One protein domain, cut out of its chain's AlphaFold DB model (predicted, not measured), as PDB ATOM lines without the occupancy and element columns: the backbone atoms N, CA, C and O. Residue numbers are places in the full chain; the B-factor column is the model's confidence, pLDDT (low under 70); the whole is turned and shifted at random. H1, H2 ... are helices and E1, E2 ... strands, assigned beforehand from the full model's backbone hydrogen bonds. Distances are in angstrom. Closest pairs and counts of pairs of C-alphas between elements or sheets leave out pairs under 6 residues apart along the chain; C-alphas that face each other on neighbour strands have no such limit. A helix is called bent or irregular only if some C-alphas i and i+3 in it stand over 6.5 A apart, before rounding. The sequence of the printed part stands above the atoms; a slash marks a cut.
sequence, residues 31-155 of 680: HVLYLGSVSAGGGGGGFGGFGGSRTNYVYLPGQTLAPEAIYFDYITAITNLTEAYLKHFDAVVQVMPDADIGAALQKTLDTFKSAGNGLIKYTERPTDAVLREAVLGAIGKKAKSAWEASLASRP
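What this domain is: This is residues 31 to 155 of the 680 residues of an uncharacterized protein of Acidobacteria bacterium (UniProt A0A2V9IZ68). A small parallel sheet of four strands makes the core, with H5 slanting over one face, H4 over the opposite face and H1 beside the edge strand E2. A long loop, residues 36 to 62, makes an arm that reaches far from this body, and H6 lies off one end of it. The printed part has 125 residues, with six named helices and four named strands that follow along the chain as E1 H1 E2 H2 E3 H3 H4 E4 H5 H6; the sheet's order is E2 E1 E3 E4, and the class is mixed, helices and strands. It is only just compact, close to loose, with a radius of gyration of the C-alphas of 16.2 A, and flat, spanning 52 by 41 by 22 A.

How they stand to each other: Start at E1, residues 31 to 35, an inner strand. Beside it runs E2, residues 70 to 74, parallel at 35 degrees, with N 32 and O 71 2.8 A apart. On its other side is E3, residues 91 to 94, parallel at 15 degrees, with N 35 and O 93 2.8 A apart. E4, residues 118 to 121, is parallel to E3 at 11 degrees, with N 92 and O 118 2.8 A apart. H1, residues 63 to 68, is on the sheet, and with E1 and E2 it makes a strand-helix-strand unit, two parallel neighbour strands with a helix between them in the chain, its crossover right-handed; E3, H3 H4, E4 is another, also right-handed, where H3 is residues 98 to 101 and H4 residues 103 to 114. H2, residues 83 to 86, lies in a split unit E2, H2, E3, with E1 between the strands, right-handed too; H2 is only just not on the sheet, with 4 pairs of C-alphas within 10 A. H4 is over E3 and E4 at a height over the sheet of 10.5 A, and the C-alphas of Lys 113 and Leu 119 are its closest to E4, 5.6 A. H5, residues 128 to 138, is on the opposite face from H4, over E3, slantwise to the strands at 54 degrees on the local plane. H5 touches H1, closest at the C-alphas of Thr 64 and Asp 128, 6.9 A. H6, residues 141 to 152, is close to H5 but not clearly touching, the C-alphas of Leu 136 and Lys 144 being 6.7 A apart. In H4, H5 and H6 every O i to N i+4 pair is within hydrogen-bond range, H2 and H3 are too short for such a pair, and H1 has 0 of 2, with 1 of 3 O i to N i+3 pairs.

Where its parts are: Find C-alpha 31 at (4.547, 39.239, 36.948), where E1 begins; it and E2 are each 13.2 A long. H1 is irregular: C-alphas 64 and 67 are 7.2 A apart. H4 runs 16.3 A from C-alpha 103 at (-8.479, 19.285, 33.806), H5 runs 15.1 A, and H6 runs 16.3 A to C-alpha 152 at (19.206, 48.267, 34.793).

The domain as a whole: The two C-alphas farthest apart are those of Phe 50 and Ser 114, 52.7 A. The printed part has no cut, and the link from E1 to H1 is the long one, 27 residues. Mean pLDDT of the printed part is 86.2; residues 38 to 56 are under 70.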
ATOM      1  N   HIS A  31       5.674  39.679  36.132       98.19
ATOM      2  CA  HIS A  31       4.547  39.239  36.948       98.19
ATOM      3  C   HIS A  31       4.458  37.717  36.945       98.19
ATOM      4  O   HIS A  31       4.363  37.081  35.893       98.19
ATOM      5  N   VAL A  32       4.469  37.125  38.135       98.50
ATOM      6  CA  VAL A  32       4.438  35.680  38.341       98.50
ATOM      7  C   VAL A  32       3.232  35.317  39.192       98.50
ATOM      8  O   VAL A  32       3.047  35.850  40.281       98.50
ATOM      9  N   LEU A  33       2.417  34.381  38.714       97.69
ATOM     10  CA  LEU A  33       1.314  33.836  39.493       97.69
ATOM     11  C   LEU A  33       1.758  32.559  40.202       97.69
ATOM     12  O   LEU A  33       2.132  31.585  39.548       97.69
ATOM     13  N   TYR A  34       1.676  32.533  41.527       95.88
ATOM     14  CA  TYR A  34       1.945  31.334  42.312       95.88
ATOM     15  C   TYR A  34       0.652  30.576  42.635       95.88
ATOM     16  O   TYR A  34      -0.253  31.090  43.296       95.88
ATOM     17  N   LEU A  35       0.589  29.320  42.192       94.44
ATOM     18  CA  LEU A  35      -0.489  28.371  42.456       94.44
ATOM     19  C   LEU A  35      -0.003  27.328  43.461       94.44
ATOM     20  O   LEU A  35       0.525  26.276  43.099       94.44
ATOM     21  N   GLY A  36      -0.174  27.613  44.743       87.75
ATOM     22  CA  GLY A  36       0.184  26.700  45.818       87.75
ATOM     23  C   GLY A  36      -0.340  27.199  47.153       87.75
ATOM     24  O   GLY A  36      -1.031  28.215  47.217       87.75
ATOM     25  N   SER A  37      -0.008  26.488  48.231       76.75
ATOM     26  CA  SER A  37      -0.443  26.910  49.560       76.75
ATOM     27  C   SER A  37       0.115  28.290  49.916       76.75
ATOM     28  O   SER A  37       1.329  28.505  49.898       76.75
ATOM     29  N   VAL A  38      -0.790  29.191  50.293       68.00
ATOM     30  CA  VAL A  38      -0.491  30.499  50.896       68.00
ATOM     31  C   VAL A  38      -0.439  30.433  52.425       68.00
ATOM     32  O   VAL A  38      -0.153  31.427  53.087       68.00
ATOM     33  N   SER A  39      -0.666  29.254  53.019       59.22
ATOM     34  CA  SER A  39      -0.342  29.031  54.424       59.22
ATOM     35  C   SER A  39       1.151  28.732  54.526       59.22
ATOM     36  O   SER A  39       1.647  27.695  54.082       59.22
ATOM     37  N   ALA A  40       1.915  29.663  55.094       50.72
ATOM     38  CA  ALA A  40       3.294  29.357  55.425       50.72
ATOM     39  C   ALA A  40       3.298  28.209  56.448       50.72
ATOM     40  O   ALA A  40       2.713  28.354  57.525       50.72
ATOM     41  N   GLY A  41       3.930  27.082  56.103       38.44
ATOM     42  CA  GLY A  41       4.011  25.843  56.892       38.44
ATOM     43  C   GLY A  41       4.766  25.945  58.226       38.44
ATOM     44  O   GLY A  41       5.334  24.967  58.688       38.44
ATOM     45  N   GLY A  42       4.783  27.114  58.859       41.34
ATOM     46  CA  GLY A  42       5.277  27.325  60.209       41.34
ATOM     47  C   GLY A  42       4.296  28.215  60.954       41.34
ATOM     48  O   GLY A  42       3.817  29.217  60.418       41.34
ATOM     49  N   GLY A  43       3.967  27.858  62.195       36.66
ATOM     50  CA  GLY A  43       3.293  28.756  63.122       36.66
ATOM     51  C   GLY A  43       4.189  29.963  63.378       36.66
ATOM     52  O   GLY A  43       4.989  29.929  64.301       36.66
ATOM     53  N   GLY A  44       4.105  30.999  62.538       38.56
ATOM     54  CA  GLY A  44       4.759  32.281  62.778       38.56
ATOM     55  C   GLY A  44       4.293  32.802  64.130       38.56
ATOM     56  O   GLY A  44       3.176  33.306  64.254       38.56
ATOM     57  N   GLY A  45       5.106  32.573  65.158       38.16
ATOM     58  CA  GLY A  45       4.843  33.047  66.499       38.16
ATOM     59  C   GLY A  45       4.981  34.553  66.470       38.16
ATOM     60  O   GLY A  45       6.094  35.062  66.435       38.16
ATOM     61  N   GLY A  46       3.860  35.271  66.505       40.31
ATOM     62  CA  GLY A  46       3.824  36.733  66.617       40.31
ATOM     63  C   GLY A  46       4.357  37.275  67.954       40.31
ATOM     64  O   GLY A  46       4.011  38.371  68.369       40.31
ATOM     65  N   PHE A  47       5.203  36.518  68.646       42.53
ATOM     66  CA  PHE A  47       5.996  36.983  69.767       42.53
ATOM     67  C   PHE A  47       7.435  36.531  69.543       42.53
ATOM     68  O   PHE A  47       7.841  35.452  69.972       42.53
ATOM     69  N   GLY A  48       8.230  37.385  68.896       38.97
ATOM     70  CA  GLY A  48       9.677  37.343  69.065       38.97
ATOM     71  C   GLY A  48       9.981  37.582  70.544       38.97
ATOM     72  O   GLY A  48       9.969  38.722  71.009       38.97
ATOM     73  N   GLY A  49      10.173  36.501  71.305       33.59
ATOM     74  CA  GLY A  49      10.546  36.571  72.714       33.59
ATOM     75  C   GLY A  49      11.782  37.451  72.913       33.59
ATOM     76  O   GLY A  49      12.611  37.607  72.016       33.59
ATOM     77  N   PHE A  50      11.934  38.018  74.111       36.50
ATOM     78  CA  PHE A  50      13.014  38.951  74.469       36.50
ATOM     79  C   PHE A  50      14.456  38.419  74.267       36.50
ATOM     80  O   PHE A  50      15.398  39.201  74.427       36.50
ATOM     81  N   GLY A  51      14.633  37.145  73.884       33.38
ATOM     82  CA  GLY A  51      15.921  36.474  73.679       33.38
ATOM     83  C   GLY A  51      16.160  35.812  72.309       33.38
ATOM     84  O   GLY A  51      17.150  35.103  72.189       33.38
ATOM     85  N   GLY A  52      15.302  36.003  71.291       38.94
ATOM     86  CA  GLY A  52      15.509  35.463  69.929       38.94
ATOM     87  C   GLY A  52      15.731  36.545  68.862       38.94
ATOM     88  O   GLY A  52      15.467  37.721  69.118       38.94
ATOM     89  N   SER A  53      16.187  36.160  67.659       48.97
ATOM     90  CA  SER A  53      16.217  37.070  66.501       48.97
ATOM     91  C   SER A  53      14.800  37.571  66.207       48.97
ATOM     92  O   SER A  53      13.901  36.781  65.910       48.97
ATOM     93  N   ARG A  54      14.584  38.886  66.315       60.84
ATOM     94  CA  ARG A  54      13.278  39.535  66.101       60.84
ATOM     95  C   ARG A  54      12.946  39.724  64.614       60.84
ATOM     96  O   ARG A  54      11.928  40.321  64.302       60.84
ATOM     97  N   THR A  55      13.772  39.196  63.707       56.44
ATOM     98  CA  THR A  55      13.662  39.372  62.248       56.44
ATOM     99  C   THR A  55      13.170  38.125  61.503       56.44
ATOM    100  O   THR A  55      13.360  38.031  60.291       56.44
ATOM    101  N   ASN A  56      12.569  37.142  62.185       57.50
ATOM    102  CA  ASN A  56      12.039  35.925  61.547       57.50
ATOM    103  C   ASN A  56      10.702  36.192  60.828       57.50
ATOM    104  O   ASN A  56       9.661  35.635  61.180       57.50
ATOM    105  N   TYR A  57      10.738  37.059  59.815       73.12
ATOM    106  CA  TYR A  57       9.644  37.229  58.866       73.12
ATOM    107  C   TYR A  57       9.462  35.941  58.070       73.12
ATOM    108  O   TYR A  57      10.426  35.354  57.574       73.12
ATOM    109  N   VAL A  58       8.216  35.498  57.953       72.94
ATOM    110  CA  VAL A  58       7.882  34.318  57.167       72.94
ATOM    111  C   VAL A  58       7.389  34.788  55.810       72.94
ATOM    112  O   VAL A  58       6.255  35.237  55.685       72.94
ATOM    113  N   TYR A  59       8.256  34.687  54.809       84.25
ATOM    114  CA  TYR A  59       7.929  35.066  53.440       84.25
ATOM    115  C   TYR A  59       7.159  33.958  52.726       84.25
ATOM    116  O   TYR A  59       7.353  32.763  52.991       84.25
ATOM    117  N   LEU A  60       6.307  34.348  51.787       87.56
ATOM    118  CA  LEU A  60       5.751  33.469  50.772       87.56
ATOM    119  C   LEU A  60       6.759  33.243  49.624       87.56
ATOM    120  O   LEU A  60       7.716  34.005  49.487       87.56
ATOM    121  N   PRO A  61       6.615  32.152  48.850       89.94
ATOM    122  CA  PRO A  61       7.555  31.807  47.781       89.94
ATOM    123  C   PRO A  61       7.682  32.905  46.717       89.94
ATOM    124  O   PRO A  61       6.704  33.236  46.060       89.94
ATOM    125  N   GLY A  62       8.893  33.416  46.507       92.25
ATOM    126  CA  GLY A  62       9.197  34.451  45.515       92.25
ATOM    127  C   GLY A  62       8.981  35.880  46.014       92.25
ATOM    128  O   GLY A  62       9.336  36.833  45.325       92.25
ATOM    129  N   GLN A  63       8.451  36.061  47.226       90.56
ATOM    130  CA  GLN A  63       8.166  37.381  47.784       90.56
ATOM    131  C   GLN A  63       9.422  38.243  47.973       90.56
ATOM    132  O   GLN A  63       9.341  39.465  47.860       90.56
ATOM    133  N   THR A  64      10.583  37.635  48.241       90.19
ATOM    134  CA  THR A  64      11.834  38.387  48.441       90.19
ATOM    135  C   THR A  64      12.509  38.805  47.134       90.19
ATOM    136  O   THR A  64      13.509  39.516  47.171       90.19
ATOM    137  N   LEU A  65      11.940  38.427  45.981       95.56
ATOM    138  CA  LEU A  65      12.428  38.805  44.649       95.56
ATOM    139  C   LEU A  65      11.882  40.161  44.164       95.56
ATOM    140  O   LEU A  65      12.293  40.651  43.112       95.56
ATOM    141  N   ALA A  66      10.997  40.810  44.930       95.56
ATOM    142  CA  ALA A  66      10.435  42.110  44.566       95.56
ATOM    143  C   ALA A  66      11.492  43.218  44.329       95.56
ATOM    144  O   ALA A  66      11.333  43.977  43.366       95.56
ATOM    145  N   PRO A  67      12.604  43.316  45.095       93.44
ATOM    146  CA  PRO A  67      13.673  44.272  44.791       93.44
ATOM    147  C   PRO A  67      14.313  44.071  43.407       93.44
ATOM    148  O   PRO A  67      14.835  45.025  42.834       93.44
ATOM    149  N   GLU A  68      14.231  42.859  42.846       95.25
ATOM    150  CA  GLU A  68      14.692  42.516  41.493       95.25
ATOM    151  C   GLU A  68      13.603  42.689  40.421       95.25
ATOM    152  O   GLU A  68      13.757  42.219  39.297       95.25
ATOM    153  N   ALA A  69      12.491  43.359  40.736       96.31
ATOM    154  CA  ALA A  69      11.362  43.544  39.822       96.31
ATOM    155  C   ALA A  69      10.687  42.228  39.386       96.31
ATOM    156  O   ALA A  69      10.151  42.159  38.281       96.31
ATOM    157  N   ILE A  70      10.723  41.183  40.219       97.94
ATOM    158  CA  ILE A  70       9.974  39.940  39.992       97.94
ATOM    159  C   ILE A  70       8.864  39.874  41.041       97.94
ATOM    160  O   ILE A  70       9.113  39.651  42.224       97.94
ATOM    161  N   TYR A  71       7.634  40.118  40.604       97.75
ATOM    162  CA  TYR A  71       6.469  40.302  41.457       97.75
ATOM    163  C   TYR A  71       5.588  39.065  41.450       97.75
ATOM    164  O   TYR A  71       5.066  38.659  40.414       97.75
ATOM    165  N   PHE A  72       5.438  38.475  42.633       97.12
ATOM    166  CA  PHE A  72       4.616  37.295  42.850       97.12
ATOM    167  C   PHE A  72       3.241  37.696  43.375       97.12
ATOM    168  O   PHE A  72       3.141  38.320  44.436       97.12
ATOM    169  N   ASP A  73       2.204  37.270  42.661       95.81
ATOM    170  CA  ASP A  73       0.825  37.286  43.132       95.81
ATOM    171  C   ASP A  73       0.402  35.870  43.527       95.81
ATOM    172  O   ASP A  73       0.872  34.868  42.980       95.81
ATOM    173  N   TYR A  74      -0.535  35.786  44.466       92.19
ATOM    174  CA  TYR A  74      -0.994  34.526  45.035       92.19
ATOM    175  C   TYR A  74      -2.511  34.462  44.956       92.19
ATOM    176  O   TYR A  74      -3.199  35.428  45.290       92.19
ATOM    177  N   ILE A  75      -3.049  33.319  44.538       86.25
ATOM    178  CA  ILE A  75      -4.498  33.124  44.542       86.25
ATOM    179  C   ILE A  75      -4.928  32.444  45.837       86.25
ATOM    180  O   ILE A  75      -4.374  31.427  46.245       86.25
ATOM    181  N   THR A  76      -5.959  32.990  46.470       76.50
ATOM    182  CA  THR A  76      -6.568  32.403  47.672       76.50
ATOM    183  C   THR A  76      -7.686  31.415  47.340       76.50
ATOM    184  O   THR A  76      -8.054  30.597  48.177       76.50
ATOM    185  N   ALA A  77      -8.208  31.454  46.109       85.12
ATOM    186  CA  ALA A  77      -9.215  30.528  45.607       85.12
ATOM    187  C   ALA A  77      -8.989  30.240  44.117       85.12
ATOM    188  O   ALA A  77      -8.931  31.166  43.303       85.12
ATOM    189  N   ILE A  78      -8.913  28.955  43.757       88.06
ATOM    190  CA  ILE A  78      -8.672  28.498  42.376       88.06
ATOM    191  C   ILE A  78      -9.767  28.950  41.401       88.06
ATOM    192  O   ILE A  78      -9.500  29.169  40.227       88.06
ATOM    193  N   THR A  79     -10.979  29.206  41.897       88.50
ATOM    194  CA  THR A  79     -12.104  29.742  41.113       88.50
ATOM    195  C   THR A  79     -11.846  31.137  40.541       88.50
ATOM    196  O   THR A  79     -12.553  31.553  39.631       88.50
ATOM    197  N   ASN A  80     -10.854  31.868  41.060       90.00
ATOM    198  CA  ASN A  80     -10.453  33.172  40.530       90.00
ATOM    199  C   ASN A  80      -9.457  33.057  39.362       90.00
ATOM    200  O   ASN A  80      -9.170  34.060  38.706       90.00
ATOM    201  N   LEU A  81      -8.922  31.860  39.094       93.12
ATOM    202  CA  LEU A  81      -8.032  31.616  37.966       93.12
ATOM    203  C   LEU A  81      -8.850  31.557  36.672       93.12
ATOM    204  O   LEU A  81      -9.612  30.623  36.440       93.12
ATOM    205  N   THR A  82      -8.682  32.561  35.819       92.62
ATOM    206  CA  THR A  82      -9.356  32.655  34.519       92.62
ATOM    207  C   THR A  82      -8.349  33.014  33.437       92.62
ATOM    208  O   THR A  82      -7.290  33.565  33.732       92.62
ATOM    209  N   GLU A  83      -8.683  32.756  32.173       93.31
ATOM    210  CA  GLU A  83      -7.858  33.187  31.037       93.31
ATOM    211  C   GLU A  83      -7.669  34.715  31.020       93.31
ATOM    212  O   GLU A  83      -6.559  35.211  30.834       93.31
ATOM    213  N   ALA A  84      -8.737  35.463  31.324       93.31
ATOM    214  CA  ALA A  84      -8.699  36.918  31.424       93.31
ATOM    215  C   ALA A  84      -7.767  37.421  32.536       93.31
ATOM    216  O   ALA A  84      -7.183  38.488  32.388       93.31
ATOM    217  N   TYR A  85      -7.609  36.670  33.629       95.19
ATOM    218  CA  TYR A  85      -6.659  37.009  34.687       95.19
ATOM    219  C   TYR A  85      -5.228  36.597  34.318       95.19
ATOM    220  O   TYR A  85      -4.292  37.365  34.521       95.19
ATOM    221  N   LEU A  86      -5.059  35.419  33.705       96.56
ATOM    222  CA  LEU A  86      -3.758  34.882  33.292       96.56
ATOM    223  C   LEU A  86      -3.020  35.773  32.286       96.56
ATOM    224  O   LEU A  86      -1.795  35.805  32.308       96.56
ATOM    225  N   LYS A  87      -3.736  36.533  31.449       95.62
ATOM    226  CA  LYS A  87      -3.125  37.438  30.456       95.62
ATOM    227  C   LYS A  87      -2.193  38.505  31.058       95.62
ATOM    228  O   LYS A  87      -1.426  39.113  30.320       95.62
ATOM    229  N   HIS A  88      -2.291  38.758  32.365       96.88
ATOM    230  CA  HIS A  88      -1.489  39.756  33.079       96.88
ATOM    231  C   HIS A  88      -0.162  39.204  33.621       96.88
ATOM    232  O   HIS A  88       0.614  39.961  34.197       96.88
ATOM    233  N   PHE A  89       0.115  37.910  33.441       98.12
ATOM    234  CA  PHE A  89       1.297  37.243  33.988       98.12
ATOM    235  C   PHE A  89       2.278  36.815  32.895       98.12
ATOM    236  O   PHE A  89       1.886  36.349  31.830       98.12
ATOM    237  N   ASP A  90       3.570  36.916  33.198       98.25
ATOM    238  CA  ASP A  90       4.663  36.405  32.366       98.25
ATOM    239  C   ASP A  90       4.938  34.924  32.637       98.25
ATOM    240  O   ASP A  90       5.389  34.183  31.757       98.25
ATOM    241  N   ALA A  91       4.685  34.487  33.873       98.50
ATOM    242  CA  ALA A  91       4.868  33.108  34.283       98.50
ATOM    243  C   ALA A  91       3.843  32.661  35.332       98.50
ATOM    244  O   ALA A  91       3.333  33.451  36.124       98.50
ATOM    245  N   VAL A  92       3.598  31.356  35.368       98.31
ATOM    246  CA  VAL A  92       2.856  30.658  36.412       98.31
ATOM    247  C   VAL A  92       3.789  29.643  37.058       98.31
ATOM    248  O   VAL A  92       4.378  28.799  36.378       98.31
ATOM    249  N   VAL A  93       3.901  29.710  38.380       97.75
ATOM    250  CA  VAL A  93       4.559  28.697  39.202       97.75
ATOM    251  C   VAL A  93       3.481  27.853  39.854       97.75
ATOM    252  O   VAL A  93       2.721  28.327  40.692       97.75
ATOM    253  N   GLN A  94       3.429  26.588  39.475       95.94
ATOM    254  CA  GLN A  94       2.453  25.634  39.954       95.94
ATOM    255  C   GLN A  94       3.107  24.645  40.917       95.94
ATOM    256  O   GLN A  94       3.954  23.848  40.526       95.94
ATOM    257  N   VAL A  95       2.681  24.687  42.176       94.12
ATOM    258  CA  VAL A  95       3.012  23.683  43.201       94.12
ATOM    259  C   VAL A  95       1.786  22.835  43.549       94.12
ATOM    260  O   VAL A  95       1.902  21.696  43.984       94.12
ATOM    261  N   MET A  96       0.591  23.389  43.336       92.31
ATOM    262  CA  MET A  96      -0.671  22.677  43.478       92.31
ATOM    263  C   MET A  96      -0.729  21.468  42.521       92.31
ATOM    264  O   MET A  96      -0.435  21.632  41.330       92.31
ATOM    265  N   PRO A  97      -1.122  20.273  43.002       92.75
ATOM    266  CA  PRO A  97      -1.308  19.099  42.155       92.75
ATOM    267  C   PRO A  97      -2.299  19.351  41.013       92.75
ATOM    268  O   PRO A  97      -3.324  20.003  41.204       92.75
ATOM    269  N   ASP A  98      -2.046  18.761  39.841       94.06
ATOM    270  CA  ASP A  98      -2.930  18.877  38.665       94.06
ATOM    271  C   ASP A  98      -4.385  18.465  38.984       94.06
ATOM    272  O   ASP A  98      -5.331  19.043  38.449       94.06
ATOM    273  N   ALA A  99      -4.572  17.497  39.890       92.81
ATOM    274  CA  ALA A  99      -5.890  17.043  40.336       92.81
ATOM    275  C   ALA A  99      -6.691  18.138  41.067       92.81
ATOM    276  O   ALA A  99      -7.902  18.228  40.873       92.81
ATOM    277  N   ASP A 100      -6.016  18.986  41.847       91.38
ATOM    278  CA  ASP A 100      -6.645  20.063  42.623       91.38
ATOM    279  C   ASP A 100      -6.949  21.294  41.753       91.38
ATOM    280  O   ASP A 100      -7.877  22.053  42.036       91.38
ATOM    281  N   ILE A 101      -6.197  21.480  40.662       93.06
ATOM    282  CA  ILE A 101      -6.470  22.505  39.640       93.06
ATOM    283  C   ILE A 101      -7.632  22.076  38.738       93.06
ATOM    284  O   ILE A 101      -8.479  22.890  38.366       93.06
ATOM    285  N   GLY A 102      -7.681  20.790  38.388       94.38
ATOM    286  CA  GLY A 102      -8.687  20.213  37.511       94.38
ATOM    287  C   GLY A 102      -8.367  20.376  36.020       94.38
ATOM    288  O   GLY A 102      -7.741  21.337  35.570       94.38
ATOM    289  N   ALA A 103      -8.851  19.423  35.218       95.19
ATOM    290  CA  ALA A 103      -8.479  19.285  33.806       95.19
ATOM    291  C   ALA A 103      -8.791  20.521  32.940       95.19
ATOM    292  O   ALA A 103      -8.036  20.843  32.025       95.19
ATOM    293  N   ALA A 104      -9.891  21.226  33.225       93.50
ATOM    294  CA  ALA A 104     -10.284  22.412  32.464       93.50
ATOM    295  C   ALA A 104      -9.283  23.564  32.639       93.50
ATOM    296  O   ALA A 104      -8.822  24.128  31.650       93.50
ATOM    297  N   LEU A 105      -8.904  23.875  33.883       94.88
ATOM    298  CA  LEU A 105      -7.913  24.912  34.167       94.88
ATOM    299  C   LEU A 105      -6.508  24.478  33.753       94.88
ATOM    300  O   LEU A 105      -5.741  25.311  33.277       94.88
ATOM    301  N   GLN A 106      -6.190  23.183  33.835       95.94
ATOM    302  CA  GLN A 106      -4.921  22.672  33.320       95.94
ATOM    303  C   GLN A 106      -4.774  22.941  31.816       95.94
ATOM    304  O   GLN A 106      -3.736  23.434  31.386       95.94
ATOM    305  N   LYS A 107      -5.840  22.738  31.031       95.62
ATOM    306  CA  LYS A 107      -5.860  23.093  29.604       95.62
ATOM    307  C   LYS A 107      -5.646  24.594  29.370       95.62
ATOM    308  O   LYS A 107      -4.970  24.980  28.412       95.62
ATOM    309  N   THR A 108      -6.198  25.449  30.232       95.94
ATOM    310  CA  THR A 108      -5.948  26.898  30.190       95.94
ATOM    311  C   THR A 108      -4.474  27.217  30.462       95.94
ATOM    312  O   THR A 108      -3.883  28.011  29.735       95.94
ATOM    313  N   LEU A 109      -3.848  26.566  31.448       97.06
ATOM    314  CA  LEU A 109      -2.418  26.724  31.748       97.06
ATOM    315  C   LEU A 109      -1.523  26.225  30.605       97.06
ATOM    316  O   LEU A 109      -0.533  26.874  30.264       97.06
ATOM    317  N   ASP A 110      -1.884  25.112  29.970       96.00
ATOM    318  CA  ASP A 110      -1.162  24.596  28.807       96.00
ATOM    319  C   ASP A 110      -1.255  25.575  27.626       96.00
ATOM    320  O   ASP A 110      -0.256  25.839  26.958       96.00
ATOM    321  N   THR A 111      -2.422  26.197  27.423       96.19
ATOM    322  CA  THR A 111      -2.619  27.244  26.406       96.19
ATOM    323  C   THR A 111      -1.786  28.493  26.715       96.19
ATOM    324  O   THR A 111      -1.121  29.029  25.827       96.19
ATOM    325  N   PHE A 112      -1.750  28.916  27.982       96.44
ATOM    326  CA  PHE A 112      -0.891  30.003  28.460       96.44
ATOM    327  C   PHE A 112       0.592  29.728  28.167       96.44
ATOM    328  O   PHE A 112       1.289  30.611  27.666       96.44
ATOM    329  N   LYS A 113       1.056  28.492  28.391       96.38
ATOM    330  CA  LYS A 113       2.415  28.053  28.042       96.38
ATOM    331  C   LYS A 113       2.658  28.073  26.531       96.38
ATOM    332  O   LYS A 113       3.683  28.577  26.077       96.38
ATOM    333  N   SER A 114       1.727  27.543  25.736       95.00
ATOM    334  CA  SER A 114       1.829  27.531  24.270       95.00
ATOM    335  C   SER A 114       1.870  28.934  23.654       95.00
ATOM    336  O   SER A 114       2.443  29.097  22.580       95.00
ATOM    337  N   ALA A 115       1.339  29.950  24.342       92.94
ATOM    338  CA  ALA A 115       1.458  31.357  23.953       92.94
ATOM    339  C   ALA A 115       2.857  31.968  24.210       92.94
ATOM    340  O   ALA A 115       3.081  33.136  23.899       92.94
ATOM    341  N   GLY A 116       3.808  31.191  24.744       91.50
ATOM    342  CA  GLY A 116       5.186  31.620  25.003       91.50
ATOM    343  C   GLY A 116       5.437  32.153  26.416       91.50
ATOM    344  O   GLY A 116       6.514  32.697  26.669       91.50
ATOM    345  N   ASN A 117       4.471  31.995  27.325       96.50
ATOM    346  CA  ASN A 117       4.621  32.348  28.734       96.50
ATOM    347  C   ASN A 117       5.210  31.180  29.544       96.50
ATOM    348  O   ASN A 117       5.118  30.012  29.155       96.50
ATOM    349  N   GLY A 118       5.806  31.481  30.699       97.44
ATOM    350  CA  GLY A 118       6.423  30.464  31.547       97.44
ATOM    351  C   GLY A 118       5.385  29.642  32.317       97.44
ATOM    352  O   GLY A 118       4.596  30.201  33.062       97.44
ATOM    353  N   LEU A 119       5.406  28.313  32.219       97.75
ATOM    354  CA  LEU A 119       4.672  27.431  33.139       97.75
ATOM    355  C   LEU A 119       5.663  26.474  33.796       97.75
ATOM    356  O   LEU A 119       6.232  25.608  33.127       97.75
ATOM    357  N   ILE A 120       5.865  26.651  35.099       97.75
ATOM    358  CA  ILE A 120       6.875  25.952  35.896       97.75
ATOM    359  C   ILE A 120       6.147  25.114  36.939       97.75
ATOM    360  O   ILE A 120       5.342  25.651  37.694       97.75
ATOM    361  N   LYS A 121       6.432  23.811  36.997       96.81
ATOM    362  CA  LYS A 121       5.803  22.895  37.953       96.81
ATOM    363  C   LYS A 121       6.813  22.409  38.988       96.81
ATOM    364  O   LYS A 121       7.915  22.010  38.622       96.81
ATOM    365  N   TYR A 122       6.407  22.391  40.252       95.62
ATOM    366  CA  TYR A 122       7.131  21.763  41.355       95.62
ATOM    367  C   TYR A 122       6.188  20.870  42.159       95.62
ATOM    368  O   TYR A 122       4.985  21.101  42.196       95.62
ATOM    369  N   THR A 123       6.734  19.858  42.828       90.25
ATOM    370  CA  THR A 123       5.986  19.028  43.790       90.25
ATOM    371  C   THR A 123       6.052  19.584  45.208       90.25
ATOM    372  O   THR A 123       5.164  19.338  46.017       90.25
ATOM    373  N   GLU A 124       7.104  20.340  45.514       87.94
ATOM    374  CA  GLU A 124       7.351  20.949  46.817       87.94
ATOM    375  C   GLU A 124       7.641  22.439  46.664       87.94
ATOM    376  O   GLU A 124       7.944  22.916  45.571       87.94
ATOM    377  N   ARG A 125       7.558  23.183  47.772       86.75
ATOM    378  CA  ARG A 125       7.840  24.619  47.791       86.75
ATOM    379  C   ARG A 125       9.325  24.878  47.452       86.75
ATOM    380  O   ARG A 125      10.177  24.563  48.284       86.75
ATOM    381  N   PRO A 126       9.650  25.508  46.307       89.50
ATOM    382  CA  PRO A 126      11.026  25.878  45.978       89.50
ATOM    383  C   PRO A 126      11.508  27.081  46.807       89.50
ATOM    384  O   PRO A 126      10.711  27.852  47.349       89.50
ATOM    385  N   THR A 127      12.829  27.260  46.880       91.25
ATOM    386  CA  THR A 127      13.441  28.477  47.436       91.25
ATOM    387  C   THR A 127      13.339  29.636  46.445       91.25
ATOM    388  O   THR A 127      13.253  29.420  45.237       91.25
ATOM    389  N   ASP A 128      13.415  30.876  46.933       92.56
ATOM    390  CA  ASP A 128      13.352  32.069  46.076       92.56
ATOM    391  C   ASP A 128      14.493  32.103  45.038       92.56
ATOM    392  O   ASP A 128      14.268  32.491  43.896       92.56
ATOM    393  N   ALA A 129      15.687  31.598  45.375       95.00
ATOM    394  CA  ALA A 129      16.793  31.470  44.419       95.00
ATOM    395  C   ALA A 129      16.468  30.496  43.270       95.00
ATOM    396  O   ALA A 129      16.746  30.784  42.108       95.00
ATOM    397  N   VAL A 130      15.836  29.359  43.581       96.69
ATOM    398  CA  VAL A 130      15.392  28.386  42.570       96.69
ATOM    399  C   VAL A 130      14.258  28.966  41.720       96.69
ATOM    400  O   VAL A 130      14.258  28.811  40.500       96.69
ATOM    401  N   LEU A 131      13.313  29.676  42.344       97.12
ATOM    402  CA  LEU A 131      12.226  30.359  41.642       97.12
ATOM    403  C   LEU A 131      12.743  31.401  40.658       97.12
ATOM    404  O   LEU A 131      12.290  31.425  39.516       97.12
ATOM    405  N   ARG A 132      13.701  32.225  41.083       97.56
ATOM    406  CA  ARG A 132      14.326  33.255  40.254       97.56
ATOM    407  C   ARG A 132      14.890  32.666  38.961       97.56
ATOM    408  O   ARG A 132      14.498  33.092  37.877       97.56
ATOM    409  N   GLU A 133      15.760  31.663  39.068       98.00
ATOM    410  CA  GLU A 133      16.379  31.034  37.893       98.00
ATOM    411  C   GLU A 133      15.341  30.352  36.994       98.00
ATOM    412  O   GLU A 133      15.380  30.495  35.771       98.00
ATOM    413  N   ALA A 134      14.363  29.663  37.589       97.75
ATOM    414  CA  ALA A 134      13.317  28.989  36.831       97.75
ATOM    415  C   ALA A 134      12.423  29.972  36.060       97.75
ATOM    416  O   ALA A 134      12.127  29.733  34.890       97.75
ATOM    417  N   VAL A 135      12.026  31.090  36.677       98.12
ATOM    418  CA  VAL A 135      11.240  32.145  36.017       98.12
ATOM    419  C   VAL A 135      12.030  32.741  34.856       98.12
ATOM    420  O   VAL A 135      11.539  32.750  33.729       98.12
ATOM    421  N   LEU A 136      13.278  33.159  35.087       97.44
ATOM    422  CA  LEU A 136      14.121  33.765  34.050       97.44
ATOM    423  C   LEU A 136      14.497  32.801  32.914       97.44
ATOM    424  O   LEU A 136      14.840  33.257  31.819       97.44
ATOM    425  N   GLY A 137      14.471  31.491  33.169       97.06
ATOM    426  CA  GLY A 137      14.670  30.448  32.163       97.06
ATOM    427  C   GLY A 137      13.407  30.086  31.376       97.06
ATOM    428  O   GLY A 137      13.520  29.622  30.242       97.06
ATOM    429  N   ALA A 138      12.218  30.294  31.948       96.94
ATOM    430  CA  ALA A 138      10.945  29.887  31.350       96.94
ATOM    431  C   ALA A 138      10.276  30.975  30.496       96.94
ATOM    432  O   ALA A 138       9.507  30.648  29.592       96.94
ATOM    433  N   ILE A 139      10.532  32.253  30.781       96.19
ATOM    434  CA  ILE A 139       9.931  33.371  30.043       96.19
ATOM    435  C   ILE A 139      10.565  33.572  28.657       96.19
ATOM    436  O   ILE A 139      11.736  33.269  28.418       96.19
ATOM    437  N   GLY A 140       9.802  34.155  27.730       93.44
ATOM    438  CA  GLY A 140      10.296  34.491  26.396       93.44
ATOM    439  C   GLY A 140      11.409  35.552  26.400       93.44
ATOM    440  O   GLY A 140      11.418  36.474  27.218       93.44
ATOM    441  N   LYS A 141      12.314  35.484  25.410       93.88
ATOM    442  CA  LYS A 141      13.463  36.407  25.264       93.88
ATOM    443  C   LYS A 141      13.067  37.887  25.330       93.88
ATOM    444  O   LYS A 141      13.758  38.670  25.964       93.88
ATOM    445  N   LYS A 142      11.939  38.263  24.714       93.19
ATOM    446  CA  LYS A 142      11.435  39.647  24.716       93.19
ATOM    447  C   LYS A 142      11.088  40.140  26.126       93.19
ATOM    448  O   LYS A 142      11.464  41.253  26.474       93.19
ATOM    449  N   ALA A 143      10.385  39.326  26.918       94.25
ATOM    450  CA  ALA A 143      10.021  39.675  28.292       94.25
ATOM    451  C   ALA A 143      11.274  39.800  29.165       94.25
ATOM    452  O   ALA A 143      11.437  40.797  29.863       94.25
ATOM    453  N   LYS A 144      12.204  38.844  29.033       95.81
ATOM    454  CA  LYS A 144      13.486  38.869  29.744       95.81
ATOM    455  C   LYS A 144      14.301  40.124  29.435       95.81
ATOM    456  O   LYS A 144      14.691  40.820  30.362       95.81
ATOM    457  N   SER A 145      14.500  40.460  28.160       95.31
ATOM    458  CA  SER A 145      15.267  41.653  27.779       95.31
ATOM    459  C   SER A 145      14.596  42.961  28.216       95.31
ATOM    460  O   SER A 145      15.290  43.903  28.588       95.31
ATOM    461  N   ALA A 146      13.260  43.034  28.201       94.88
ATOM    462  CA  ALA A 146      12.539  44.205  28.703       94.88
ATOM    463  C   ALA A 146      12.685  44.358  30.227       94.88
ATOM    464  O   ALA A 146      12.920  45.466  30.707       94.88
ATOM    465  N   TRP A 147      12.604  43.252  30.971       96.56
ATOM    466  CA  TRP A 147      12.861  43.228  32.410       96.56
ATOM    467  C   TRP A 147      14.310  43.608  32.742       96.56
ATOM    468  O   TRP A 147      14.518  44.467  33.590       96.56
ATOM    469  N   GLU A 148      15.306  43.059  32.036       96.50
ATOM    470  CA  GLU A 148      16.727  43.404  32.220       96.50
ATOM    471  C   GLU A 148      16.975  44.902  31.986       96.50
ATOM    472  O   GLU A 148      17.624  45.556  32.803       96.50
ATOM    473  N   ALA A 149      16.415  45.467  30.909       95.00
ATOM    474  CA  ALA A 149      16.521  46.894  30.612       95.00
ATOM    475  C   ALA A 149      15.829  47.764  31.676       95.00
ATOM    476  O   ALA A 149      16.392  48.768  32.109       95.00
ATOM    477  N   SER A 150      14.638  47.358  32.127       93.50
ATOM    478  CA  SER A 150      13.902  48.028  33.203       93.50
ATOM    479  C   SER A 150      14.655  47.970  34.532       93.50
ATOM    480  O   SER A 150      14.728  48.967  35.241       93.50
ATOM    481  N   LEU A 151      15.226  46.822  34.896       94.50
ATOM    482  CA  LEU A 151      15.978  46.664  36.138       94.50
ATOM    483  C   LEU A 151      17.269  47.490  36.105       94.50
ATOM    484  O   LEU A 151      17.570  48.183  37.074       94.50
ATOM    485  N   ALA A 152      17.990  47.477  34.982       93.62
ATOM    486  CA  ALA A 152      19.206  48.267  34.793       93.62
ATOM    487  C   ALA A 152      18.954  49.784  34.837       93.62
ATOM    488  O   ALA A 152      19.858  50.543  35.179       93.62
ATOM    489  N   SER A 153      17.739  50.230  34.505       91.12
ATOM    490  CA  SER A 153      17.357  51.639  34.573       91.12
ATOM    491  C   SER A 153      16.839  52.081  35.943       91.12
ATOM    492  O   SER A 153      16.533  53.263  36.112       91.12
ATOM    493  N   ARG A 154      16.678  51.174  36.923       92.38
ATOM    494  CA  ARG A 154      16.243  51.543  38.283       92.38
ATOM    495  C   ARG A 154      17.369  52.270  39.016       92.38
ATOM    496  O   ARG A 154      18.494  51.765  39.031       92.38
ATOM    497  N   PRO A 155      17.099  53.423  39.654       90.06
ATOM    498  CA  PRO A 155      18.124  54.087  40.441       90.06
ATOM    499  C   PRO A 155      18.487  53.220  41.652       90.06
ATOM    500  O   PRO A 155      17.596  52.739  42.348       90.06
TER     501      PRO A 155